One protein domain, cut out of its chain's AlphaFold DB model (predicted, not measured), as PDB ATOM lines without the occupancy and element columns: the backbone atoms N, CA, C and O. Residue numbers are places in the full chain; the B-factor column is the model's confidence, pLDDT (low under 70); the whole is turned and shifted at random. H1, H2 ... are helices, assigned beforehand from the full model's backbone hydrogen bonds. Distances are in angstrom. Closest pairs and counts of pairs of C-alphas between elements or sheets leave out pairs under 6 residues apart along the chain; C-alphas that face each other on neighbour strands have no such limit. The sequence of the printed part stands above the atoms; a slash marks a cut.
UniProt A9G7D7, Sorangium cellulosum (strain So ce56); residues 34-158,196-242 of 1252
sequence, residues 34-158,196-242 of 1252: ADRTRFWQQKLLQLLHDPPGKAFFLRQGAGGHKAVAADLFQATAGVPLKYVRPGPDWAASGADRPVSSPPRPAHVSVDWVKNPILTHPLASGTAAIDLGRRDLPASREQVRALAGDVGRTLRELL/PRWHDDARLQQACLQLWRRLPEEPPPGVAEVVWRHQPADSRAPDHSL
ATOM      1  N   ALA A  34       1.665 -10.093  -0.850       60.16
ATOM      2  CA  ALA A  34       2.588  -9.869  -1.955       60.16
ATOM      3  C   ALA A  34       3.857 -10.744  -1.900       60.16
ATOM      4  O   ALA A  34       4.351 -11.161  -2.949       60.16
ATOM      5  N   ASP A  35       4.393 -11.057  -0.717       68.69
ATOM      6  CA  ASP A  35       5.638 -11.832  -0.608       68.69
ATOM      7  C   ASP A  35       5.412 -13.338  -0.798       68.69
ATOM      8  O   ASP A  35       6.215 -14.006  -1.456       68.69
ATOM      9  N   ARG A  36       4.272 -13.867  -0.329       77.88
ATOM     10  CA  ARG A  36       3.853 -15.252  -0.612       77.88
ATOM     11  C   ARG A  36       3.589 -15.447  -2.104       77.88
ATOM     12  O   ARG A  36       4.060 -16.416  -2.694       77.88
ATOM     13  N   THR A  37       2.930 -14.476  -2.729       78.12
ATOM     14  CA  THR A  37       2.710 -14.450  -4.180       78.12
ATOM     15  C   THR A  37       4.034 -14.474  -4.946       78.12
ATOM     16  O   THR A  37       4.223 -15.309  -5.828       78.12
ATOM     17  N   ARG A  38       5.013 -13.642  -4.562       75.75
ATOM     18  CA  ARG A  38       6.358 -13.630  -5.177       75.75
ATOM     19  C   ARG A  38       7.095 -14.963  -5.061       75.75
ATOM     20  O   ARG A  38       7.845 -15.314  -5.973       75.75
ATOM     21  N   PHE A  39       6.919 -15.691  -3.960       83.50
ATOM     22  CA  PHE A  39       7.501 -17.023  -3.800       83.50
ATOM     23  C   PHE A  39       6.941 -18.001  -4.843       83.50
ATOM     24  O   PHE A  39       7.717 -18.594  -5.593       83.50
ATOM     25  N   TRP A  40       5.615 -18.100  -4.971       84.62
ATOM     26  CA  TRP A  40       4.978 -18.984  -5.956       84.62
ATOM     27  C   TRP A  40       5.237 -18.557  -7.405       84.62
ATOM     28  O   TRP A  40       5.472 -19.409  -8.258       84.62
ATOM     29  N   GLN A  41       5.318 -17.250  -7.675       79.75
ATOM     30  CA  GLN A  41       5.788 -16.721  -8.960       79.75
ATOM     31  C   GLN A  41       7.190 -17.238  -9.297       79.75
ATOM     32  O   GLN A  41       7.428 -17.741 -10.393       79.75
ATOM     33  N   GLN A  42       8.136 -17.130  -8.356       81.75
ATOM     34  CA  GLN A  42       9.494 -17.639  -8.555       81.75
ATOM     35  C   GLN A  42       9.515 -19.150  -8.717       81.75
ATOM     36  O   GLN A  42      10.298 -19.660  -9.507       81.75
ATOM     37  N   LYS A  43       8.644 -19.870  -8.024       87.06
ATOM     38  CA  LYS A  43       8.543 -21.315  -8.144       87.06
ATOM     39  C   LYS A  43       8.087 -21.761  -9.533       87.06
ATOM     40  O   LYS A  43       8.754 -22.593 -10.143       87.06
ATOM     41  N   LEU A  44       7.035 -21.138 -10.062       83.00
ATOM     42  CA  LEU A  44       6.571 -21.364 -11.431       83.00
ATOM     43  C   LEU A  44       7.655 -20.995 -12.457       83.00
ATOM     44  O   LEU A  44       7.902 -21.744 -13.398       83.00
ATOM     45  N   LEU A  45       8.367 -19.884 -12.230       81.81
ATOM     46  CA  LEU A  45       9.521 -19.491 -13.044       81.81
ATOM     47  C   LEU A  45      10.626 -20.552 -13.033       81.81
ATOM     48  O   LEU A  45      11.171 -20.850 -14.087       81.81
ATOM     49  N   GLN A  46      10.962 -21.133 -11.876       85.31
ATOM     50  CA  GLN A  46      11.973 -22.193 -11.797       85.31
ATOM     51  C   GLN A  46      11.501 -23.495 -12.457       85.31
ATOM     52  O   GLN A  46      12.316 -24.173 -13.069       85.31
ATOM     53  N   LEU A  47      10.209 -23.830 -12.414       83.25
ATOM     54  CA  LEU A  47       9.677 -24.999 -13.128       83.25
ATOM     55  C   LEU A  47       9.753 -24.858 -14.658       83.25
ATOM     56  O   LEU A  47       9.865 -25.866 -15.344       83.25
ATOM     57  N   LEU A  48       9.707 -23.629 -15.185       79.06
ATOM     58  CA  LEU A  48       9.648 -23.355 -16.628       79.06
ATOM     59  C   LEU A  48      10.910 -22.685 -17.199       79.06
ATOM     60  O   LEU A  48      10.963 -22.420 -18.400       79.06
ATOM     61  N   HIS A  49      11.926 -22.387 -16.376       79.88
ATOM     62  CA  HIS A  49      13.127 -21.671 -16.833       79.88
ATOM     63  C   HIS A  49      13.891 -22.438 -17.918       79.88
ATOM     64  O   HIS A  49      14.388 -21.844 -18.877       79.88
ATOM     65  N   ASP A  50      13.969 -23.754 -17.734       81.81
ATOM     66  CA  ASP A  50      14.402 -24.724 -18.717       81.81
ATOM     67  C   ASP A  50      13.122 -25.365 -19.271       81.81
ATOM     68  O   ASP A  50      12.460 -26.120 -18.555       81.81
ATOM     69  N   PRO A  51      12.727 -25.046 -20.514       74.75
ATOM     70  CA  PRO A  51      11.434 -25.460 -21.026       74.75
ATOM     71  C   PRO A  51      11.421 -26.975 -21.268       74.75
ATOM     72  O   PRO A  51      12.434 -27.526 -21.720       74.75
ATOM     73  N   PRO A  52      10.282 -27.654 -21.053       75.25
ATOM     74  CA  PRO A  52      10.088 -29.015 -21.529       75.25
ATOM     75  C   PRO A  52      10.404 -29.093 -23.022       75.25
ATOM     76  O   PRO A  52       9.872 -28.331 -23.822       75.25
ATOM     77  N   GLY A  53      11.325 -29.973 -23.394       73.31
ATOM     78  CA  GLY A  53      11.883 -30.066 -24.735       73.31
ATOM     79  C   GLY A  53      13.176 -29.279 -24.958       73.31
ATOM     80  O   GLY A  53      13.638 -29.179 -26.094       73.31
ATOM     81  N   LYS A  54      13.813 -28.746 -23.904       80.00
ATOM     82  CA  LYS A  54      15.116 -28.046 -23.953       80.00
ATOM     83  C   LYS A  54      16.137 -28.742 -24.854       80.00
ATOM     84  O   LYS A  54      16.806 -28.071 -25.643       80.00
ATOM     85  N   ALA A  55      16.239 -30.068 -24.761       77.69
ATOM     86  CA  ALA A  55      17.154 -30.870 -25.572       77.69
ATOM     87  C   ALA A  55      16.906 -30.713 -27.089       77.69
ATOM     88  O   ALA A  55      17.859 -30.738 -27.865       77.69
ATOM     89  N   PHE A  56      15.663 -30.459 -27.509       72.62
ATOM     90  CA  PHE A  56      15.282 -30.216 -28.903       72.62
ATOM     91  C   PHE A  56      15.584 -28.776 -29.363       72.62
ATOM     92  O   PHE A  56      15.945 -28.541 -30.518       72.62
ATOM     93  N   PHE A  57      15.466 -27.793 -28.461       63.75
ATOM     94  CA  PHE A  57      15.567 -26.358 -28.779       63.75
ATOM     95  C   PHE A  57      16.997 -25.796 -28.789       63.75
ATOM     96  O   PHE A  57      17.210 -24.644 -29.178       63.75
ATOM     97  N   LEU A  58      17.995 -26.580 -28.370       62.06
ATOM     98  CA  LEU A  58      19.408 -26.176 -28.365       62.06
ATOM     99  C   LEU A  58      20.064 -26.177 -29.763       62.06
ATOM    100  O   LEU A  58      21.208 -25.740 -29.909       62.06
ATOM    101  N   ARG A  59      19.338 -26.593 -30.809       60.06
ATOM    102  CA  ARG A  59      19.795 -26.590 -32.207       60.06
ATOM    103  C   ARG A  59      20.058 -25.168 -32.730       60.06
ATOM    104  O   ARG A  59      19.255 -24.252 -32.536       60.06
ATOM    105  N   GLN A  60      21.150 -24.975 -33.480       46.00
ATOM    106  CA  GLN A  60      21.458 -23.673 -34.090       46.00
ATOM    107  C   GLN A  60      20.323 -23.185 -35.014       46.00
ATOM    108  O   GLN A  60      19.915 -23.870 -35.957       46.00
ATOM    109  N   GLY A  61      19.832 -21.969 -34.738       43.94
ATOM    110  CA  GLY A  61      18.768 -21.264 -35.468       43.94
ATOM    111  C   GLY A  61      17.326 -21.681 -35.148       43.94
ATOM    112  O   GLY A  61      16.425 -21.318 -35.899       43.94
ATOM    113  N   ALA A  62      17.090 -22.392 -34.040       46.81
ATOM    114  CA  ALA A  62      15.750 -22.670 -33.501       46.81
ATOM    115  C   ALA A  62      15.172 -21.530 -32.625       46.81
ATOM    116  O   ALA A  62      14.173 -21.729 -31.947       46.81
ATOM    117  N   GLY A  63      15.793 -20.343 -32.595       49.41
ATOM    118  CA  GLY A  63      15.374 -19.216 -31.739       49.41
ATOM    119  C   GLY A  63      15.896 -19.273 -30.293       49.41
ATOM    120  O   GLY A  63      15.900 -18.256 -29.611       49.41
ATOM    121  N   GLY A  64      16.444 -20.419 -29.867       62.44
ATOM    122  CA  GLY A  64      17.062 -20.630 -28.554       62.44
ATOM    123  C   GLY A  64      16.051 -20.971 -27.452       62.44
ATOM    124  O   GLY A  64      14.977 -20.384 -27.377       62.44
ATOM    125  N   HIS A  65      16.412 -21.894 -26.551       66.38
ATOM    126  CA  HIS A  65      15.535 -22.377 -25.465       66.38
ATOM    127  C   HIS A  65      14.976 -21.260 -24.565       66.38
ATOM    128  O   HIS A  65      13.881 -21.396 -24.043       66.38
ATOM    129  N   LYS A  66      15.687 -20.134 -24.411       67.94
ATOM    130  CA  LYS A  66      15.212 -18.988 -23.617       67.94
ATOM    131  C   LYS A  66      14.019 -18.266 -24.244       67.94
ATOM    132  O   LYS A  66      13.190 -17.755 -23.502       67.94
ATOM    133  N   ALA A  67      13.939 -18.216 -25.577       64.38
ATOM    134  CA  ALA A  67      12.786 -17.645 -26.268       64.38
ATOM    135  C   ALA A  67      11.562 -18.548 -26.079       64.38
ATOM    136  O   ALA A  67      10.520 -18.074 -25.653       64.38
ATOM    137  N   VAL A  68      11.740 -19.865 -26.237       65.06
ATOM    138  CA  VAL A  68      10.682 -20.854 -25.975       65.06
ATOM    139  C   VAL A  68      10.224 -20.809 -24.516       65.06
ATOM    140  O   VAL A  68       9.031 -20.786 -24.257       65.06
ATOM    141  N   ALA A  69      11.145 -20.721 -23.554       67.25
ATOM    142  CA  ALA A  69      10.791 -20.540 -22.147       67.25
ATOM    143  C   ALA A  69       9.971 -19.261 -21.918       67.25
ATOM    144  O   ALA A  69       9.018 -19.279 -21.145       67.25
ATOM    145  N   ALA A  70      10.316 -18.161 -22.597       67.19
ATOM    146  CA  ALA A  70       9.574 -16.910 -22.503       67.19
ATOM    147  C   ALA A  70       8.168 -17.012 -23.112       67.19
ATOM    148  O   ALA A  70       7.221 -16.545 -22.485       67.19
ATOM    149  N   ASP A  71       8.029 -17.663 -24.268       64.31
ATOM    150  CA  ASP A  71       6.745 -17.885 -24.942       64.31
ATOM    151  C   ASP A  71       5.840 -18.825 -24.130       64.31
ATOM    152  O   ASP A  71       4.666 -18.530 -23.910       64.31
ATOM    153  N   LEU A  72       6.391 -19.931 -23.619       65.38
ATOM    154  CA  LEU A  72       5.676 -20.877 -22.755       65.38
ATOM    155  C   LEU A  72       5.243 -20.218 -21.448       65.38
ATOM    156  O   LEU A  72       4.121 -20.419 -20.988       65.38
ATOM    157  N   PHE A  73       6.115 -19.405 -20.858       67.19
ATOM    158  CA  PHE A  73       5.792 -18.661 -19.656       67.19
ATOM    159  C   PHE A  73       4.715 -17.599 -19.914       67.19
ATOM    160  O   PHE A  73       3.770 -17.511 -19.137       67.19
ATOM    161  N   GLN A  74       4.794 -16.854 -21.021       65.81
ATOM    162  CA  GLN A  74       3.743 -15.925 -21.451       65.81
ATOM    163  C   GLN A  74       2.405 -16.648 -21.650       65.81
ATOM    164  O   GLN A  74       1.378 -16.138 -21.213       65.81
ATOM    165  N   ALA A  75       2.414 -17.837 -22.256       60.50
ATOM    166  CA  ALA A  75       1.217 -18.654 -22.442       60.50
ATOM    167  C   ALA A  75       0.644 -19.196 -21.119       60.50
ATOM    168  O   ALA A  75      -0.566 -19.294 -20.979       60.50
ATOM    169  N   THR A  76       1.501 -19.528 -20.150       59.62
ATOM    170  CA  THR A  76       1.104 -20.108 -18.852       59.62
ATOM    171  C   THR A  76       0.638 -19.039 -17.856       59.62
ATOM    172  O   THR A  76      -0.332 -19.231 -17.130       59.62
ATOM    173  N   ALA A  77       1.349 -17.912 -17.783       61.91
ATOM    174  CA  ALA A  77       1.167 -16.877 -16.765       61.91
ATOM    175  C   ALA A  77       0.480 -15.601 -17.287       61.91
ATOM    176  O   ALA A  77       0.246 -14.676 -16.508       61.91
ATOM    177  N   GLY A  78       0.230 -15.497 -18.598       61.03
ATOM    178  CA  GLY A  78      -0.341 -14.304 -19.237       61.03
ATOM    179  C   GLY A  78       0.572 -13.069 -19.214       61.03
ATOM    180  O   GLY A  78       0.161 -11.983 -19.621       61.03
ATOM    181  N   VAL A  79       1.816 -13.198 -18.735       60.53
ATOM    182  CA  VAL A  79       2.775 -12.094 -18.571       60.53
ATOM    183  C   VAL A  79       4.160 -12.467 -19.098       60.53
ATOM    184  O   VAL A  79       4.544 -13.637 -19.033       60.53
ATOM    185  N   PRO A  80       4.958 -11.490 -19.571       56.84
ATOM    186  CA  PRO A  80       6.252 -11.798 -20.161       56.84
ATOM    187  C   PRO A  80       7.227 -12.280 -19.090       56.84
ATOM    188  O   PRO A  80       7.180 -11.844 -17.934       56.84
ATOM    189  N   LEU A  81       8.160 -13.146 -19.484       62.56
ATOM    190  CA  LEU A  81       9.214 -13.649 -18.607       62.56
ATOM    191  C   LEU A  81      10.152 -12.503 -18.189       62.56
ATOM    192  O   LEU A  81      11.064 -12.130 -18.921       62.56
ATOM    193  N   LYS A  82       9.925 -11.919 -17.005       54.28
ATOM    194  CA  LYS A  82      10.669 -10.730 -16.542       54.28
ATOM    195  C   LYS A  82      12.045 -11.061 -15.954       54.28
ATOM    196  O   LYS A  82      13.009 -10.371 -16.272       54.28
ATOM    197  N   TYR A  83      12.146 -12.068 -15.074       64.06
ATOM    198  CA  TYR A  83      13.411 -12.428 -14.410       64.06
ATOM    199  C   TYR A  83      13.364 -13.787 -13.686       64.06
ATOM    200  O   TYR A  83      12.623 -13.951 -12.713       64.06
ATOM    201  N   VAL A  84      14.225 -14.722 -14.101       66.31
ATOM    202  CA  VAL A  84      14.495 -15.983 -13.389       66.31
ATOM    203  C   VAL A  84      15.728 -15.803 -12.506       66.31
ATOM    204  O   VAL A  84      16.792 -15.400 -12.979       66.31
ATOM    205  N   ARG A  85      15.611 -16.122 -11.213       71.62
ATOM    206  CA  ARG A  85      16.768 -16.130 -10.307       71.62
ATOM    207  C   ARG A  85      17.732 -17.257 -10.711       71.62
ATOM    208  O   ARG A  85      17.282 -18.392 -10.800       71.62
ATOM    209  N   PRO A  86      19.038 -16.990 -10.884       72.81
ATOM    210  CA  PRO A  86      19.989 -18.015 -11.329       72.81
ATOM    211  C   PRO A  86      20.536 -18.905 -10.198       72.81
ATOM    212  O   PRO A  86      21.111 -19.952 -10.458       72.81
ATOM    213  N   GLY A  87      20.370 -18.499  -8.933       76.38
ATOM    214  CA  GLY A  87      20.880 -19.238  -7.769       76.38
ATOM    215  C   GLY A  87      20.376 -20.687  -7.652       76.38
ATOM    216  O   GLY A  87      21.204 -21.565  -7.421       76.38
ATOM    217  N   PRO A  88      19.065 -20.959  -7.820       84.81
ATOM    218  CA  PRO A  88      18.524 -22.319  -7.799       84.81
ATOM    219  C   PRO A  88      19.133 -23.246  -8.858       84.81
ATOM    220  O   PRO A  88      19.576 -24.339  -8.513       84.81
ATOM    221  N   ASP A  89      19.212 -22.797 -10.116       83.56
ATOM    222  CA  ASP A  89      19.803 -23.565 -11.224       83.56
ATOM    223  C   ASP A  89      21.269 -23.920 -10.949       83.56
ATOM    224  O   ASP A  89      21.681 -25.075 -11.080       83.56
ATOM    225  N   TRP A  90      22.062 -22.956 -10.477       79.75
ATOM    226  CA  TRP A  90      23.471 -23.209 -10.191       79.75
ATOM    227  C   TRP A  90      23.693 -24.136  -8.984       79.75
ATOM    228  O   TRP A  90      24.552 -25.020  -9.026       79.75
ATOM    229  N   ALA A  91      22.879 -24.003  -7.932       81.81
ATOM    230  CA  ALA A  91      22.937 -24.889  -6.773       81.81
ATOM    231  C   ALA A  91      22.553 -26.337  -7.129       81.81
ATOM    232  O   ALA A  91      23.199 -27.266  -6.641       81.81
ATOM    233  N   ALA A  92      21.551 -26.523  -7.995       86.19
ATOM    234  CA  ALA A  92      21.094 -27.833  -8.460       86.19
ATOM    235  C   ALA A  92      22.075 -28.516  -9.427       86.19
ATOM    236  O   ALA A  92      22.179 -29.738  -9.422       86.19
ATOM    237  N   SER A  93      22.800 -27.741 -10.242       78.75
ATOM    238  CA  SER A  93      23.658 -28.262 -11.318       78.75
ATOM    239  C   SER A  93      25.149 -28.354 -10.982       78.75
ATOM    240  O   SER A  93      25.889 -29.017 -11.710       78.75
ATOM    241  N   GLY A  94      25.602 -27.720  -9.891       77.75
ATOM    242  CA  GLY A  94      27.023 -27.472  -9.617       77.75
ATOM    243  C   GLY A  94      27.951 -28.689  -9.745       77.75
ATOM    244  O   GLY A  94      28.989 -28.580 -10.391       77.75
ATOM    245  N   ALA A  95      27.573 -29.840  -9.177       82.25
ATOM    246  CA  ALA A  95      28.344 -31.090  -9.264       82.25
ATOM    247  C   ALA A  95      27.794 -32.098 -10.288       82.25
ATOM    248  O   ALA A  95      28.448 -33.101 -10.568       82.25
ATOM    249  N   ASP A  96      26.595 -31.852 -10.819       82.94
ATOM    250  CA  ASP A  96      25.848 -32.806 -11.643       82.94
ATOM    251  C   ASP A  96      26.134 -32.671 -13.139       82.94
ATOM    252  O   ASP A  96      25.999 -33.636 -13.879       82.94
ATOM    253  N   ARG A  97      26.537 -31.486 -13.608       78.44
ATOM    254  CA  ARG A  97      26.744 -31.239 -15.040       78.44
ATOM    255  C   ARG A  97      28.178 -30.826 -15.321       78.44
ATOM    256  O   ARG A  97      28.714 -29.999 -14.585       78.44
ATOM    257  N   PRO A  98      28.808 -31.308 -16.402       66.88
ATOM    258  CA  PRO A  98      30.072 -30.771 -16.866       66.88
ATOM    259  C   PRO A  98      29.811 -29.432 -17.555       66.88
ATOM    260  O   PRO A  98      29.684 -29.345 -18.777       66.88
ATOM    261  N   VAL A  99      29.682 -28.362 -16.771       61.47
ATOM    262  CA  VAL A  99      29.446 -27.022 -17.315       61.47
ATOM    263  C   VAL A  99      30.759 -26.484 -17.894       61.47
ATOM    264  O   VAL A  99      31.459 -25.667 -17.315       61.47
ATOM    265  N   SER A 100      31.112 -26.976 -19.076       52.38
ATOM    266  CA  SER A 100      32.251 -26.531 -19.874       52.38
ATOM    267  C   SER A 100      31.813 -25.386 -20.787       52.38
ATOM    268  O   SER A 100      31.619 -25.554 -21.988       52.38
ATOM    269  N   SER A 101      31.642 -24.198 -20.206       51.84
ATOM    270  CA  SER A 101      31.454 -22.955 -20.969       51.84
ATOM    271  C   SER A 101      32.678 -22.039 -20.820       51.84
ATOM    272  O   SER A 101      32.569 -20.970 -20.206       51.84
ATOM    273  N   PRO A 102      33.868 -22.444 -21.309       53.62
ATOM    274  CA  PRO A 102      35.005 -21.538 -21.415       53.62
ATOM    275  C   PRO A 102      34.721 -20.459 -22.482       53.62
ATOM    276  O   PRO A 102      33.833 -20.632 -23.328       53.62
ATOM    277  N   PRO A 103      35.452 -19.328 -22.474       55.53
ATOM    278  CA  PRO A 103      35.384 -18.361 -23.566       55.53
ATOM    279  C   PRO A 103      35.659 -19.050 -24.916       55.53
ATOM    280  O   PRO A 103      36.459 -19.988 -25.006       55.53
ATOM    281  N   ARG A 104      34.975 -18.609 -25.984       52.50
ATOM    282  CA  ARG A 104      35.245 -19.104 -27.349       52.50
ATOM    283  C   ARG A 104      36.743 -18.930 -27.652       52.50
ATOM    284  O   ARG A 104      37.270 -17.867 -27.324       52.50
ATOM    285  N   PRO A 105      37.422 -19.930 -28.255       49.69
ATOM    286  CA  PRO A 105      36.888 -21.052 -29.045       49.69
ATOM    287  C   PRO A 105      36.670 -22.392 -28.303       49.69
ATOM    288  O   PRO A 105      36.362 -23.386 -28.950       49.69
ATOM    289  N   ALA A 106      36.784 -22.467 -26.973       56.50
ATOM    290  CA  ALA A 106      36.834 -23.750 -26.252       56.50
ATOM    291  C   ALA A 106      35.476 -24.390 -25.864       56.50
ATOM    292  O   ALA A 106      35.412 -25.269 -25.007       56.50
ATOM    293  N   HIS A 107      34.376 -23.934 -26.461       69.06
ATOM    294  CA  HIS A 107      33.022 -24.346 -26.084       69.06
ATOM    295  C   HIS A 107      32.714 -25.789 -26.516       69.06
ATOM    296  O   HIS A 107      32.744 -26.091 -27.708       69.06
ATOM    297  N   VAL A 108      32.335 -26.655 -25.569       76.56
ATOM    298  CA  VAL A 108      31.866 -28.020 -25.860       76.56
ATOM    299  C   VAL A 108      30.349 -27.994 -26.040       76.56
ATOM    300  O   VAL A 108      29.617 -27.602 -25.132       76.56
ATOM    301  N   SER A 109      29.861 -28.406 -27.209       78.31
ATOM    302  CA  SER A 109      28.426 -28.488 -27.513       78.31
ATOM    303  C   SER A 109      28.071 -29.827 -28.138       78.31
ATOM    304  O   SER A 109      28.793 -30.285 -29.017       78.31
ATOM    305  N   VAL A 110      26.928 -30.384 -27.741       83.19
ATOM    306  CA  VAL A 110      26.346 -31.602 -28.321       83.19
ATOM    307  C   VAL A 110      24.968 -31.273 -28.879       83.19
ATOM    308  O   VAL A 110      24.148 -30.660 -28.187       83.19
ATOM    309  N   ASP A 111      24.725 -31.685 -30.122       84.19
ATOM    310  CA  ASP A 111      23.405 -31.661 -30.757       84.19
ATOM    311  C   ASP A 111      22.723 -33.011 -30.510       84.19
ATOM    312  O   ASP A 111      22.789 -33.920 -31.335       84.19
ATOM    313  N   TRP A 112      22.108 -33.151 -29.332       86.56
ATOM    314  CA  TRP A 112      21.563 -34.427 -28.853       86.56
ATOM    315  C   TRP A 112      20.501 -35.013 -29.793       86.56
ATOM    316  O   TRP A 112      20.398 -36.221 -29.921       86.56
ATOM    317  N   VAL A 113      19.774 -34.188 -30.552       82.56
ATOM    318  CA  VAL A 113      18.784 -34.673 -31.534       82.56
ATOM    319  C   VAL A 113      19.436 -35.483 -32.663       82.56
ATOM    320  O   VAL A 113      18.815 -36.379 -33.233       82.56
ATOM    321  N   LYS A 114      20.697 -35.191 -33.016       83.62
ATOM    322  CA  LYS A 114      21.418 -35.967 -34.034       83.62
ATOM    323  C   LYS A 114      21.840 -37.338 -33.523       83.62
ATOM    324  O   LYS A 114      21.915 -38.256 -34.343       83.62
ATOM    325  N   ASN A 115      22.132 -37.443 -32.233       87.62
ATOM    326  CA  ASN A 115      22.648 -38.635 -31.576       87.62
ATOM    327  C   ASN A 115      22.028 -38.744 -30.167       87.62
ATOM    328  O   ASN A 115      22.634 -38.308 -29.185       87.62
ATOM    329  N   PRO A 116      20.769 -39.206 -30.066       90.25
ATOM    330  CA  PRO A 116      19.970 -39.110 -28.848       90.25
ATOM    331  C   PRO A 116      20.279 -40.264 -27.895       90.25
ATOM    332  O   PRO A 116      19.473 -41.167 -27.674       90.25
ATOM    333  N   ILE A 117      21.478 -40.218 -27.320       91.88
ATOM    334  CA  ILE A 117      21.954 -41.222 -26.371       91.88
ATOM    335  C   ILE A 117      21.471 -40.869 -24.965       91.88
ATOM    336  O   ILE A 117      21.653 -39.741 -24.501       91.88
ATOM    337  N   LEU A 118      20.915 -41.850 -24.265       93.94
ATOM    338  CA  LEU A 118      20.717 -41.855 -22.822       93.94
ATOM    339  C   LEU A 118      21.832 -42.657 -22.158       93.94
ATOM    340  O   LEU A 118      22.201 -43.739 -22.611       93.94
ATOM    341  N   THR A 119      22.350 -42.141 -21.052       94.31
ATOM    342  CA  THR A 119      23.355 -42.817 -20.224       94.31
ATOM    343  C   THR A 119      22.800 -43.050 -18.825       94.31
ATOM    344  O   THR A 119      21.811 -42.436 -18.433       94.31
ATOM    345  N   HIS A 120      23.407 -43.962 -18.066       94.00
ATOM    346  CA  HIS A 120      22.930 -44.298 -16.728       94.00
ATOM    347  C   HIS A 120      23.859 -43.712 -15.652       94.00
ATOM    348  O   HIS A 120      25.049 -44.028 -15.651       94.00
ATOM    349  N   PRO A 121      23.360 -42.934 -14.673       92.69
ATOM    350  CA  PRO A 121      24.220 -42.176 -13.759       92.69
ATOM    351  C   PRO A 121      24.935 -43.066 -12.731       92.69
ATOM    352  O   PRO A 121      25.951 -42.672 -12.157       92.69
ATOM    353  N   LEU A 122      24.415 -44.276 -12.486       92.19
ATOM    354  CA  LEU A 122      24.967 -45.223 -11.509       92.19
ATOM    355  C   LEU A 122      25.693 -46.426 -12.127       92.19
ATOM    356  O   LEU A 122      26.479 -47.075 -11.432       92.19
ATOM    357  N   ALA A 123      25.439 -46.734 -13.402       88.38
ATOM    358  CA  ALA A 123      25.896 -47.963 -14.056       88.38
ATOM    359  C   ALA A 123      27.016 -47.663 -15.060       88.38
ATOM    360  O   ALA A 123      27.197 -46.523 -15.468       88.38
ATOM    361  N   SER A 124      27.797 -48.676 -15.435       80.44
ATOM    362  CA  SER A 124      28.877 -48.513 -16.418       80.44
ATOM    363  C   SER A 124      28.355 -48.080 -17.792       80.44
ATOM    364  O   SER A 124      27.185 -48.293 -18.113       80.44
ATOM    365  N   GLY A 125      29.248 -47.561 -18.644       74.81
ATOM    366  CA  GLY A 125      28.901 -47.072 -19.989       74.81
ATOM    367  C   GLY A 125      28.250 -48.107 -20.918       74.81
ATOM    368  O   GLY A 125      27.566 -47.736 -21.863       74.81
ATOM    369  N   THR A 126      28.355 -49.405 -20.614       77.69
ATOM    370  CA  THR A 126      27.653 -50.489 -21.327       77.69
ATOM    371  C   THR A 126      26.125 -50.457 -21.185       77.69
ATOM    372  O   THR A 126      25.436 -51.242 -21.835       77.69
ATOM    373  N   ALA A 127      25.586 -49.588 -20.328       83.31
ATOM    374  CA  ALA A 127      24.153 -49.391 -20.133       83.31
ATOM    375  C   ALA A 127      23.575 -48.218 -20.953       83.31
ATOM    376  O   ALA A 127      22.467 -47.780 -20.659       83.31
ATOM    377  N   ALA A 128      24.298 -47.664 -21.930       91.81
ATOM    378  CA  ALA A 128      23.772 -46.587 -22.768       91.81
ATOM    379  C   ALA A 128      22.666 -47.077 -23.728       91.81
ATOM    380  O   ALA A 128      22.718 -48.210 -24.212       91.81
ATOM    381  N   ILE A 129      21.690 -46.212 -24.019       92.75
ATOM    382  CA  ILE A 129      20.579 -46.467 -24.949       92.75
ATOM    383  C   ILE A 129      20.564 -45.372 -26.017       92.75
ATOM    384  O   ILE A 129      20.524 -44.194 -25.681       92.75
ATOM    385  N   ASP A 130      20.577 -45.748 -27.290       93.12
ATOM    386  CA  ASP A 130      20.334 -44.858 -28.425       93.12
ATOM    387  C   ASP A 130      18.838 -44.861 -28.754       93.12
ATOM    388  O   ASP A 130      18.286 -45.876 -29.177       93.12
ATOM    389  N   LEU A 131      18.171 -43.722 -28.561       89.50
ATOM    390  CA  LEU A 131      16.737 -43.598 -28.832       89.50
ATOM    391  C   LEU A 131      16.398 -43.641 -30.330       89.50
ATOM    392  O   LEU A 131      15.231 -43.776 -30.694       89.50
ATOM    393  N   GLY A 132      17.402 -43.521 -31.202       84.00
ATOM    394  CA  GLY A 132      17.198 -43.323 -32.625       84.00
ATOM    395  C   GLY A 132      16.527 -41.980 -32.932       84.00
ATOM    396  O   GLY A 132      16.126 -41.214 -32.062       84.00
ATOM    397  N   ARG A 133      16.410 -41.658 -34.223       76.62
ATOM    398  CA  ARG A 133      15.770 -40.405 -34.681       76.62
ATOM    399  C   ARG A 133      14.282 -40.548 -34.980       76.62
ATOM    400  O   ARG A 133      13.629 -39.557 -35.302       76.62
ATOM    401  N   ARG A 134      13.775 -41.781 -34.947       63.00
ATOM    402  CA  ARG A 134      12.356 -42.080 -35.120       63.00
ATOM    403  C   ARG A 134      11.640 -41.426 -33.936       63.00
ATOM    404  O   ARG A 134      12.096 -41.562 -32.811       63.00
ATOM    405  N   ASP A 135      10.615 -40.628 -34.206       65.31
ATOM    406  CA  ASP A 135       9.819 -39.937 -33.178       65.31
ATOM    407  C   ASP A 135      10.503 -38.734 -32.488       65.31
ATOM    408  O   ASP A 135       9.999 -38.201 -31.497       65.31
ATOM    409  N   LEU A 136      11.616 -38.241 -33.053       71.38
ATOM    410  CA  LEU A 136      12.222 -36.955 -32.692       71.38
ATOM    411  C   LEU A 136      11.952 -35.882 -33.761       71.38
ATOM    412  O   LEU A 136      11.962 -36.177 -34.958       71.38
ATOM    413  N   PRO A 137      11.782 -34.604 -33.370       66.50
ATOM    414  CA  PRO A 137      11.607 -33.516 -34.328       66.50
ATOM    415  C   PRO A 137      12.888 -33.303 -35.160       66.50
ATOM    416  O   PRO A 137      13.903 -32.801 -34.674       66.50
ATOM    417  N   ALA A 138      12.839 -33.663 -36.447       61.31
ATOM    418  CA  ALA A 138      13.977 -33.639 -37.370       61.31
ATOM    419  C   ALA A 138      14.176 -32.279 -38.074       61.31
ATOM    420  O   ALA A 138      15.296 -31.942 -38.484       61.31
ATOM    421  N   SER A 139      13.129 -31.455 -38.193       65.06
ATOM    422  CA  SER A 139      13.159 -30.133 -38.840       65.06
ATOM    423  C   SER A 139      12.944 -28.975 -37.855       65.06
ATOM    424  O   SER A 139      12.405 -29.145 -36.764       65.06
ATOM    425  N   ARG A 140      13.356 -27.755 -38.236       61.78
ATOM    426  CA  ARG A 140      13.081 -26.545 -37.431       61.78
ATOM    427  C   ARG A 140      11.581 -26.270 -37.284       61.78
ATOM    428  O   ARG A 140      11.172 -25.737 -36.260       61.78
ATOM    429  N   GLU A 141      10.784 -26.622 -38.286       64.69
ATOM    430  CA  GLU A 141       9.324 -26.479 -38.261       64.69
ATOM    431  C   GLU A 141       8.689 -27.465 -37.284       64.69
ATOM    432  O   GLU A 141       7.857 -27.053 -36.489       64.69
ATOM    433  N   GLN A 142       9.152 -28.718 -37.249       65.56
ATOM    434  CA  GLN A 142       8.704 -29.715 -36.268       65.56
ATOM    435  C   GLN A 142       9.074 -29.319 -34.837       65.56
ATOM    436  O   GLN A 142       8.272 -29.482 -33.929       65.56
ATOM    437  N   VAL A 143      10.261 -28.739 -34.633       64.38
ATOM    438  CA  VAL A 143      10.654 -28.185 -33.329       64.38
ATOM    439  C   VAL A 143       9.724 -27.029 -32.921       64.38
ATOM    440  O   VAL A 143       9.326 -26.948 -31.765       64.38
ATOM    441  N   ARG A 144       9.333 -26.143 -33.849       65.31
ATOM    442  CA  ARG A 144       8.368 -25.061 -33.563       65.31
ATOM    443  C   ARG A 144       6.951 -25.577 -33.318       65.31
ATOM    444  O   ARG A 144       6.295 -25.078 -32.411       65.31
ATOM    445  N   ALA A 145       6.499 -26.559 -34.095       67.12
ATOM    446  CA  ALA A 145       5.219 -27.229 -33.892       67.12
ATOM    447  C   ALA A 145       5.175 -27.870 -32.503       67.12
ATOM    448  O   ALA A 145       4.269 -27.563 -31.743       67.12
ATOM    449  N   LEU A 146       6.237 -28.588 -32.123       65.56
ATOM    450  CA  LEU A 146       6.394 -29.158 -30.791       65.56
ATOM    451  C   LEU A 146       6.368 -28.094 -29.688       65.56
ATOM    452  O   LEU A 146       5.713 -28.287 -28.674       65.56
ATOM    453  N   ALA A 147       7.047 -26.955 -29.857       63.56
ATOM    454  CA  ALA A 147       6.941 -25.855 -28.892       63.56
ATOM    455  C   ALA A 147       5.490 -25.344 -28.765       63.56
ATOM    456  O   ALA A 147       5.035 -25.039 -27.663       63.56
ATOM    457  N   GLY A 148       4.759 -25.288 -29.883       65.38
ATOM    458  CA  GLY A 148       3.334 -24.968 -29.921       65.38
ATOM    459  C   GLY A 148       2.454 -26.026 -29.251       65.38
ATOM    460  O   GLY A 148       1.541 -25.651 -28.522       65.38
ATOM    461  N   ASP A 149       2.748 -27.314 -29.447       67.06
ATOM    462  CA  ASP A 149       2.076 -28.450 -28.807       67.06
ATOM    463  C   ASP A 149       2.320 -28.465 -27.305       67.06
ATOM    464  O   ASP A 149       1.367 -28.524 -26.543       67.06
ATOM    465  N   VAL A 150       3.567 -28.293 -26.861       64.62
ATOM    466  CA  VAL A 150       3.902 -28.119 -25.441       64.62
ATOM    467  C   VAL A 150       3.133 -26.929 -24.867       64.62
ATOM    468  O   VAL A 150       2.536 -27.041 -23.803       64.62
ATOM    469  N   GLY A 151       3.083 -25.804 -25.586       65.88
ATOM    470  CA  GLY A 151       2.285 -24.645 -25.187       65.88
ATOM    471  C   GLY A 151       0.780 -24.930 -25.119       65.88
ATOM    472  O   GLY A 151       0.124 -24.439 -24.205       65.88
ATOM    473  N   ARG A 152       0.228 -25.716 -26.056       66.56
ATOM    474  CA  ARG A 152      -1.176 -26.162 -26.059       66.56
ATOM    475  C   ARG A 152      -1.470 -27.103 -24.904       66.56
ATOM    476  O   ARG A 152      -2.386 -26.817 -24.158       66.56
ATOM    477  N   THR A 153      -0.679 -28.153 -24.710       63.09
ATOM    478  CA  THR A 153      -0.840 -29.101 -23.603       63.09
ATOM    479  C   THR A 153      -0.757 -28.384 -22.263       63.09
ATOM    480  O   THR A 153      -1.574 -28.630 -21.389       63.09
ATOM    481  N   LEU A 154       0.175 -27.441 -22.095       65.00
ATOM    482  CA  LEU A 154       0.228 -26.617 -20.888       65.00
ATOM    483  C   LEU A 154      -1.042 -25.777 -20.716       65.00
ATOM    484  O   LEU A 154      -1.579 -25.749 -19.615       65.00
ATOM    485  N   ARG A 155      -1.543 -25.139 -21.782       65.44
ATOM    486  CA  ARG A 155      -2.828 -24.428 -21.742       65.44
ATOM    487  C   ARG A 155      -3.974 -25.364 -21.383       65.44
ATOM    488  O   ARG A 155      -4.640 -25.100 -20.405       65.44
ATOM    489  N   GLU A 156      -4.133 -26.499 -22.050       65.62
ATOM    490  CA  GLU A 156      -5.169 -27.498 -21.755       65.62
ATOM    491  C   GLU A 156      -5.091 -28.031 -20.317       65.62
ATOM    492  O   GLU A 156      -6.121 -28.262 -19.688       65.62
ATOM    493  N   LEU A 157      -3.883 -28.212 -19.773       60.91
ATOM    494  CA  LEU A 157      -3.678 -28.601 -18.376       60.91
ATOM    495  C   LEU A 157      -4.112 -27.500 -17.395       60.91
ATOM    496  O   LEU A 157      -4.573 -27.827 -16.303       60.91
ATOM    497  N   LEU A 158      -3.974 -26.227 -17.777       62.19
ATOM    498  CA  LEU A 158      -4.247 -25.054 -16.938       62.19
ATOM    499  C   LEU A 158      -5.662 -24.461 -17.136       62.19
ATOM    500  O   LEU A 158      -6.204 -23.869 -16.207       62.19
ATOM    501  N   PRO A 196      -4.618 -17.646 -14.816       50.91
ATOM    502  CA  PRO A 196      -4.111 -17.433 -13.463       50.91
ATOM    503  C   PRO A 196      -3.620 -15.995 -13.340       50.91
ATOM    504  O   PRO A 196      -2.633 -15.609 -13.969       50.91
ATOM    505  N   ARG A 197      -4.315 -15.175 -12.539       61.06
ATOM    506  CA  ARG A 197      -3.838 -13.825 -12.256       61.06
ATOM    507  C   ARG A 197      -2.436 -14.025 -11.703       61.06
ATOM    508  O   ARG A 197      -2.278 -14.639 -10.658       61.06
ATOM    509  N   TRP A 198      -1.413 -13.507 -12.379       66.25
ATOM    510  CA  TRP A 198      -0.014 -13.550 -11.924       66.25
ATOM    511  C   TRP A 198       0.163 -13.045 -10.474       66.25
ATOM    512  O   TRP A 198       1.205 -13.236  -9.858       66.25
ATOM    513  N   HIS A 199      -0.867 -12.404  -9.921       69.19
ATOM    514  CA  HIS A 199      -0.970 -11.853  -8.578       69.19
ATOM    515  C   HIS A 199      -1.825 -12.697  -7.602       69.19
ATOM    516  O   HIS A 199      -2.032 -12.257  -6.480       69.19
ATOM    517  N   ASP A 200      -2.324 -13.868  -8.010       75.12
ATOM    518  CA  ASP A 200      -3.110 -14.808  -7.200       75.12
ATOM    519  C   ASP A 200      -2.252 -16.031  -6.851       75.12
ATOM    520  O   ASP A 200      -1.927 -16.873  -7.693       75.12
ATOM    521  N   ASP A 201      -1.861 -16.129  -5.585       78.44
ATOM    522  CA  ASP A 201      -0.992 -17.203  -5.124       78.44
ATOM    523  C   ASP A 201      -1.649 -18.587  -5.086       78.44
ATOM    524  O   ASP A 201      -0.949 -19.584  -5.267       78.44
ATOM    525  N   ALA A 202      -2.966 -18.671  -4.910       80.56
ATOM    526  CA  ALA A 202      -3.699 -19.927  -4.893       80.56
ATOM    527  C   ALA A 202      -3.684 -20.559  -6.289       80.56
ATOM    528  O   ALA A 202      -3.432 -21.758  -6.427       80.56
ATOM    529  N   ARG A 203      -3.872 -19.734  -7.328       77.19
ATOM    530  CA  ARG A 203      -3.776 -20.156  -8.732       77.19
ATOM    531  C   ARG A 203      -2.349 -20.499  -9.150       77.19
ATOM    532  O   ARG A 203      -2.140 -21.499  -9.829       77.19
ATOM    533  N   LEU A 204      -1.352 -19.736  -8.697       80.12
ATOM    534  CA  LEU A 204       0.058 -20.068  -8.943       80.12
ATOM    535  C   LEU A 204       0.466 -21.388  -8.272       80.12
ATOM    536  O   LEU A 204       1.196 -22.183  -8.868       80.12
ATOM    537  N   GLN A 205      -0.009 -21.636  -7.047       86.25
ATOM    538  CA  GLN A 205       0.197 -22.901  -6.346       86.25
ATOM    539  C   GLN A 205      -0.451 -24.065  -7.103       86.25
ATOM    540  O   GLN A 205       0.215 -25.081  -7.311       86.25
ATOM    541  N   GLN A 206      -1.699 -23.903  -7.557       85.12
ATOM    542  CA  GLN A 206      -2.406 -24.894  -8.373       85.12
ATOM    543  C   GLN A 206      -1.609 -25.256  -9.630       85.12
ATOM    544  O   GLN A 206      -1.312 -26.431  -9.847       85.12
ATOM    545  N   ALA A 207      -1.180 -24.251 -10.399       81.00
ATOM    546  CA  ALA A 207      -0.373 -24.452 -11.600       81.00
ATOM    547  C   ALA A 207       0.934 -25.200 -11.288       81.00
ATOM    548  O   ALA A 207       1.266 -26.177 -11.952       81.00
ATOM    549  N   CYS A 208       1.660 -24.811 -10.231       86.81
ATOM    550  CA  CYS A 208       2.880 -25.519  -9.825       86.81
ATOM    551  C   CYS A 208       2.617 -27.000  -9.508       86.81
ATOM    552  O   CYS A 208       3.420 -27.852  -9.887       86.81
ATOM    553  N   LEU A 209       1.515 -27.315  -8.819       90.06
ATOM    554  CA  LEU A 209       1.147 -28.689  -8.467       90.06
ATOM    555  C   LEU A 209       0.743 -29.512  -9.697       90.06
ATOM    556  O   LEU A 209       1.211 -30.642  -9.839       90.06
ATOM    557  N   GLN A 210      -0.069 -28.947 -10.594       86.12
ATOM    558  CA  GLN A 210      -0.462 -29.581 -11.857       86.12
ATOM    559  C   GLN A 210       0.765 -29.910 -12.714       86.12
ATOM    560  O   GLN A 210       0.945 -31.056 -13.128       86.12
ATOM    561  N   LEU A 211       1.663 -28.936 -12.906       84.69
ATOM    562  CA  LEU A 211       2.892 -29.128 -13.677       84.69
ATOM    563  C   LEU A 211       3.816 -30.160 -13.028       84.69
ATOM    564  O   LEU A 211       4.359 -31.019 -13.714       84.69
ATOM    565  N   TRP A 212       3.974 -30.126 -11.705       89.88
ATOM    566  CA  TRP A 212       4.788 -31.109 -10.990       89.88
ATOM    567  C   TRP A 212       4.244 -32.540 -11.129       89.88
ATOM    568  O   TRP A 212       5.028 -33.481 -11.294       89.88
ATOM    569  N   ARG A 213       2.916 -32.718 -11.064       90.81
ATOM    570  CA  ARG A 213       2.288 -34.044 -11.022       90.81
ATOM    571  C   ARG A 213       2.020 -34.656 -12.396       90.81
ATOM    572  O   ARG A 213       2.167 -35.872 -12.521       90.81
ATOM    573  N   ARG A 214       1.592 -33.859 -13.380       86.12
ATOM    574  CA  ARG A 214       1.072 -34.345 -14.675       86.12
ATOM    575  C   ARG A 214       2.080 -34.231 -15.802       86.12
ATOM    576  O   ARG A 214       2.264 -35.182 -16.551       86.12
ATOM    577  N   LEU A 215       2.781 -33.102 -15.883       84.56
ATOM    578  CA  LEU A 215       3.630 -32.785 -17.030       84.56
ATOM    579  C   LEU A 215       4.685 -33.862 -17.350       84.56
ATOM    580  O   LEU A 215       4.858 -34.152 -18.527       84.56
ATOM    581  N   PRO A 216       5.365 -34.503 -16.378       87.88
ATOM    582  CA  PRO A 216       6.323 -35.568 -16.686       87.88
ATOM    583  C   PRO A 216       5.683 -36.860 -17.215       87.88
ATOM    584  O   PRO A 216       6.377 -37.646 -17.850       87.88
ATOM    585  N   GLU A 217       4.402 -37.106 -16.932       84.19
ATOM    586  CA  GLU A 217       3.687 -38.345 -17.281       84.19
ATOM    587  C   GLU A 217       2.804 -38.194 -18.530       84.19
ATOM    588  O   GLU A 217       2.463 -39.194 -19.154       84.19
ATOM    589  N   GLU A 218       2.454 -36.963 -18.912       82.31
ATOM    590  CA  GLU A 218       1.575 -36.648 -20.043       82.31
ATOM    591  C   GLU A 218       2.386 -35.970 -21.167       82.31
ATOM    592  O   GLU A 218       2.523 -34.741 -21.171       82.31
ATOM    593  N   PRO A 219       2.992 -36.744 -22.094       81.19
ATOM    594  CA  PRO A 219       3.714 -36.172 -23.224       81.19
ATOM    595  C   PRO A 219       2.758 -35.432 -24.175       81.19
ATOM    596  O   PRO A 219       1.610 -35.851 -24.345       81.19
ATOM    597  N   PRO A 220       3.219 -34.358 -24.839       76.12
ATOM    598  CA  PRO A 220       2.428 -33.694 -25.867       76.12
ATOM    599  C   PRO A 220       2.184 -34.633 -27.066       76.12
ATOM    600  O   PRO A 220       3.004 -35.524 -27.327       76.12
ATOM    601  N   PRO A 221       1.101 -34.422 -27.841       71.88
ATOM    602  CA  PRO A 221       0.815 -35.218 -29.031       71.88
ATOM    603  C   PRO A 221       2.013 -35.288 -29.989       71.88
ATOM    604  O   PRO A 221       2.639 -34.277 -30.299       71.88
ATOM    605  N   GLY A 222       2.339 -36.492 -30.468       72.31
ATOM    606  CA  GLY A 222       3.432 -36.710 -31.425       72.31
ATOM    607  C   GLY A 222       4.839 -36.817 -30.822       72.31
ATOM    608  O   GLY A 222       5.790 -36.996 -31.582       72.31
ATOM    609  N   VAL A 223       4.998 -36.755 -29.493       76.69
ATOM    610  CA  VAL A 223       6.269 -37.058 -28.810       76.69
ATOM    611  C   VAL A 223       6.188 -38.404 -28.109       76.69
ATOM    612  O   VAL A 223       5.304 -38.636 -27.288       76.69
ATOM    613  N   ALA A 224       7.153 -39.280 -28.387       82.56
ATOM    614  CA  ALA A 224       7.244 -40.572 -27.719       82.56
ATOM    615  C   ALA A 224       7.467 -40.420 -26.200       82.56
ATOM    616  O   ALA A 224       8.310 -39.632 -25.754       82.56
ATOM    617  N   GLU A 225       6.765 -41.235 -25.405       86.31
ATOM    618  CA  GLU A 225       6.826 -41.204 -23.936       86.31
ATOM    619  C   GLU A 225       8.269 -41.330 -23.413       86.31
ATOM    620  O   GLU A 225       8.699 -40.552 -22.558       86.31
ATOM    621  N   VAL A 226       9.042 -42.272 -23.969       87.81
ATOM    622  CA  VAL A 226      10.439 -42.525 -23.574       87.81
ATOM    623  C   VAL A 226      11.315 -41.283 -23.734       87.81
ATOM    624  O   VAL A 226      12.134 -40.986 -22.865       87.81
ATOM    625  N   VAL A 227      11.109 -40.516 -24.808       87.25
ATOM    626  CA  VAL A 227      11.853 -39.284 -25.069       87.25
ATOM    627  C   VAL A 227      11.431 -38.221 -24.062       87.25
ATOM    628  O   VAL A 227      12.279 -37.556 -23.469       87.25
ATOM    629  N   TRP A 228      10.128 -38.054 -23.840       87.81
ATOM    630  CA  TRP A 228       9.607 -37.018 -22.954       87.81
ATOM    631  C   TRP A 228      10.021 -37.212 -21.492       87.81
ATOM    632  O   TRP A 228      10.441 -36.255 -20.830       87.81
ATOM    633  N   ARG A 229       9.951 -38.452 -20.993       89.12
ATOM    634  CA  ARG A 229      10.284 -38.810 -19.604       89.12
ATOM    635  C   ARG A 229      11.781 -38.764 -19.322       89.12
ATOM    636  O   ARG A 229      12.170 -38.429 -18.202       89.12
ATOM    637  N   HIS A 230      12.613 -39.047 -20.326       90.94
ATOM    638  CA  HIS A 230      14.068 -39.163 -20.158       90.94
ATOM    639  C   HIS A 230      14.881 -38.084 -20.872       90.94
ATOM    640  O   HIS A 230      16.107 -38.157 -20.868       90.94
ATOM    641  N   GLN A 231      14.235 -37.060 -21.436       89.19
ATOM    642  CA  GLN A 231      14.935 -35.930 -22.044       89.19
ATOM    643  C   GLN A 231      16.003 -35.371 -21.088       89.19
ATOM    644  O   GLN A 231      15.709 -35.109 -19.913       89.19
ATOM    645  N   PRO A 232      17.246 -35.188 -21.558       91.88
ATOM    646  CA  PRO A 232      18.344 -34.879 -20.667       91.88
ATOM    647  C   PRO A 232      18.289 -33.427 -20.209       91.88
ATOM    648  O   PRO A 232      17.987 -32.505 -20.973       91.88
ATOM    649  N   ALA A 233      18.657 -33.215 -18.951       89.69
ATOM    650  CA  ALA A 233      18.757 -31.877 -18.384       89.69
ATOM    651  C   ALA A 233      19.934 -31.072 -19.000       89.69
ATOM    652  O   ALA A 233      19.876 -29.838 -19.125       89.69
ATOM    653  N   ASP A 234      20.986 -31.782 -19.430       87.56
ATOM    654  CA  ASP A 234      22.147 -31.280 -20.170       87.56
ATOM    655  C   ASP A 234      22.484 -32.224 -21.332       87.56
ATOM    656  O   ASP A 234      22.742 -33.405 -21.120       87.56
ATOM    657  N   SER A 235      22.535 -31.713 -22.565       87.69
ATOM    658  CA  SER A 235      22.821 -32.543 -23.744       87.69
ATOM    659  C   SER A 235      24.214 -33.180 -23.730       87.69
ATOM    660  O   SER A 235      24.435 -34.180 -24.409       87.69
ATOM    661  N   ARG A 236      25.167 -32.620 -22.972       86.94
ATOM    662  CA  ARG A 236      26.531 -33.157 -22.853       86.94
ATOM    663  C   ARG A 236      26.618 -34.305 -21.858       86.94
ATOM    664  O   ARG A 236      27.547 -35.096 -21.967       86.94
ATOM    665  N   ALA A 237      25.708 -34.371 -20.891       89.56
ATOM    666  CA  ALA A 237      25.650 -35.415 -19.874       89.56
ATOM    667  C   ALA A 237      24.200 -35.909 -19.746       89.56
ATOM    668  O   ALA A 237      23.468 -35.446 -18.867       89.56
ATOM    669  N   PRO A 238      23.751 -36.787 -20.661       91.88
ATOM    670  CA  PRO A 238      22.374 -37.256 -20.699       91.88
ATOM    671  C   PRO A 238      22.136 -38.401 -19.699       91.88
ATOM    672  O   PRO A 238      21.729 -39.494 -20.088       91.88
ATOM    673  N   ASP A 239      22.457 -38.179 -18.421       91.19
ATOM    674  CA  ASP A 239      22.408 -39.192 -17.351       91.19
ATOM    675  C   ASP A 239      21.221 -39.031 -16.388       91.19
ATOM    676  O   ASP A 239      20.783 -39.994 -15.767       91.19
ATOM    677  N   HIS A 240      20.655 -37.831 -16.274       92.19
ATOM    678  CA  HIS A 240      19.435 -37.568 -15.512       92.19
ATOM    679  C   HIS A 240      18.448 -36.741 -16.331       92.19
ATOM    680  O   HIS A 240      18.822 -35.964 -17.221       92.19
ATOM    681  N   SER A 241      17.165 -36.906 -16.015       93.12
ATOM    682  CA  SER A 241      16.109 -36.229 -16.755       93.12
ATOM    683  C   SER A 241      16.066 -34.740 -16.412       93.12
ATOM    684  O   SER A 241      16.437 -34.311 -15.314       93.12
ATOM    685  N   LEU A 242      15.538 -33.940 -17.339       92.25
ATOM    686  CA  LEU A 242      15.180 -32.547 -17.084       92.25
ATOM    687  C   LEU A 242      14.300 -32.420 -15.830       92.25
ATOM    688  O   LEU A 242      14.486 -31.498 -15.038       92.25
TER     689      LEU A 242
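AT A GLANCE: This is residues 34 to 158 and 196 to 242 of the 1252 residues of a protein of Sorangium cellulosum (strain So ce56) (UniProt A9G7D7). Four longer helices form two side-by-side pairs, H1 with H6 and H3 with H5, and the pairs meet at steep angles. The end of the long axis away from Ala 34 is made of loop from the long stretch 94 to 139, which has no named element and whose C-alphas lie 14 to 27 A from the mean of all C-alphas, while the short helix H2, its centre 7.1 A from that mean, lies near the middle and the last residues, 231 to 242, lie 6 to 15 A from it. The printed part has 172 residues with seven named helices, H1 to H7 in chain order, and no named strand; its class is all helix, though under half of the residues, 77, are in named elements. The whole is compact, with a radius of gyration of the C-alphas of 16.5 A and spans of 49 by 34 by 32 A.

HOW THE PARTS SIT: H1, residues 34 to 48, touches H6, residues 201 to 213, at a shallow tilt of 24 degrees, the same way; the closest C-alphas, of Thr 37 and Asp 201, are 4.7 A apart. With residues 45 to 48 alone, H1 touches H3, residues 65 to 77, at a steep tilt of 46 degrees, opposite ways; the closest C-alphas are those of Leu 48 and Ala 69, 6.3 A apart. H2, residues 54 to 57, only just touches H3, with 3 pairs of C-alphas within 8 A, the closest those of Phe 57 and His 65 at 5.2 A. H3, the hub, also touches H5, residues 140 to 158, at a shallow tilt of 26 degrees, the same way; the closest C-alphas, of Leu 72 and Gly 151, are 5.6 A apart. H5, with residues 157 to 158 alone, only just touches H6, with 3 pairs within 8 A, the closest C-alphas those of Leu 158 and Ala 207 at 6.6 A. H4, residues 87 to 93, is close to H1 but not clearly touching, with the C-alphas of Gln 46 and Pro 88 7.7 A apart. H7, residues 225 to 230, is apart from the other six helices. Every O i to N i+4 pair is within hydrogen-bond range in H1, H3, H4, H5, H6 and H7; H2 is too short for such a pair.

IN THESE COORDINATES: H1 begins at C-alpha 34, (2.588, -9.869, -1.955), and is 21.1 A long. H3 measures 17.7 A, H5 26.9 A and H6 18.1 A. H7 ends at C-alpha 230, (14.068, -39.163, -20.158).

THE WHOLE: The C-alphas farthest apart, of Ala 34 and Thr 126, are 51.5 A apart. Residues 159 to 195 are not printed; C-alphas 158 and 196 are 8.4 A apart across this cut. The links H4 to H5 and H6 to H7 are long. Mean pLDDT of the printed part is 75.0; 68 residues are under 70, among them 57 to 84 and 137 to 158.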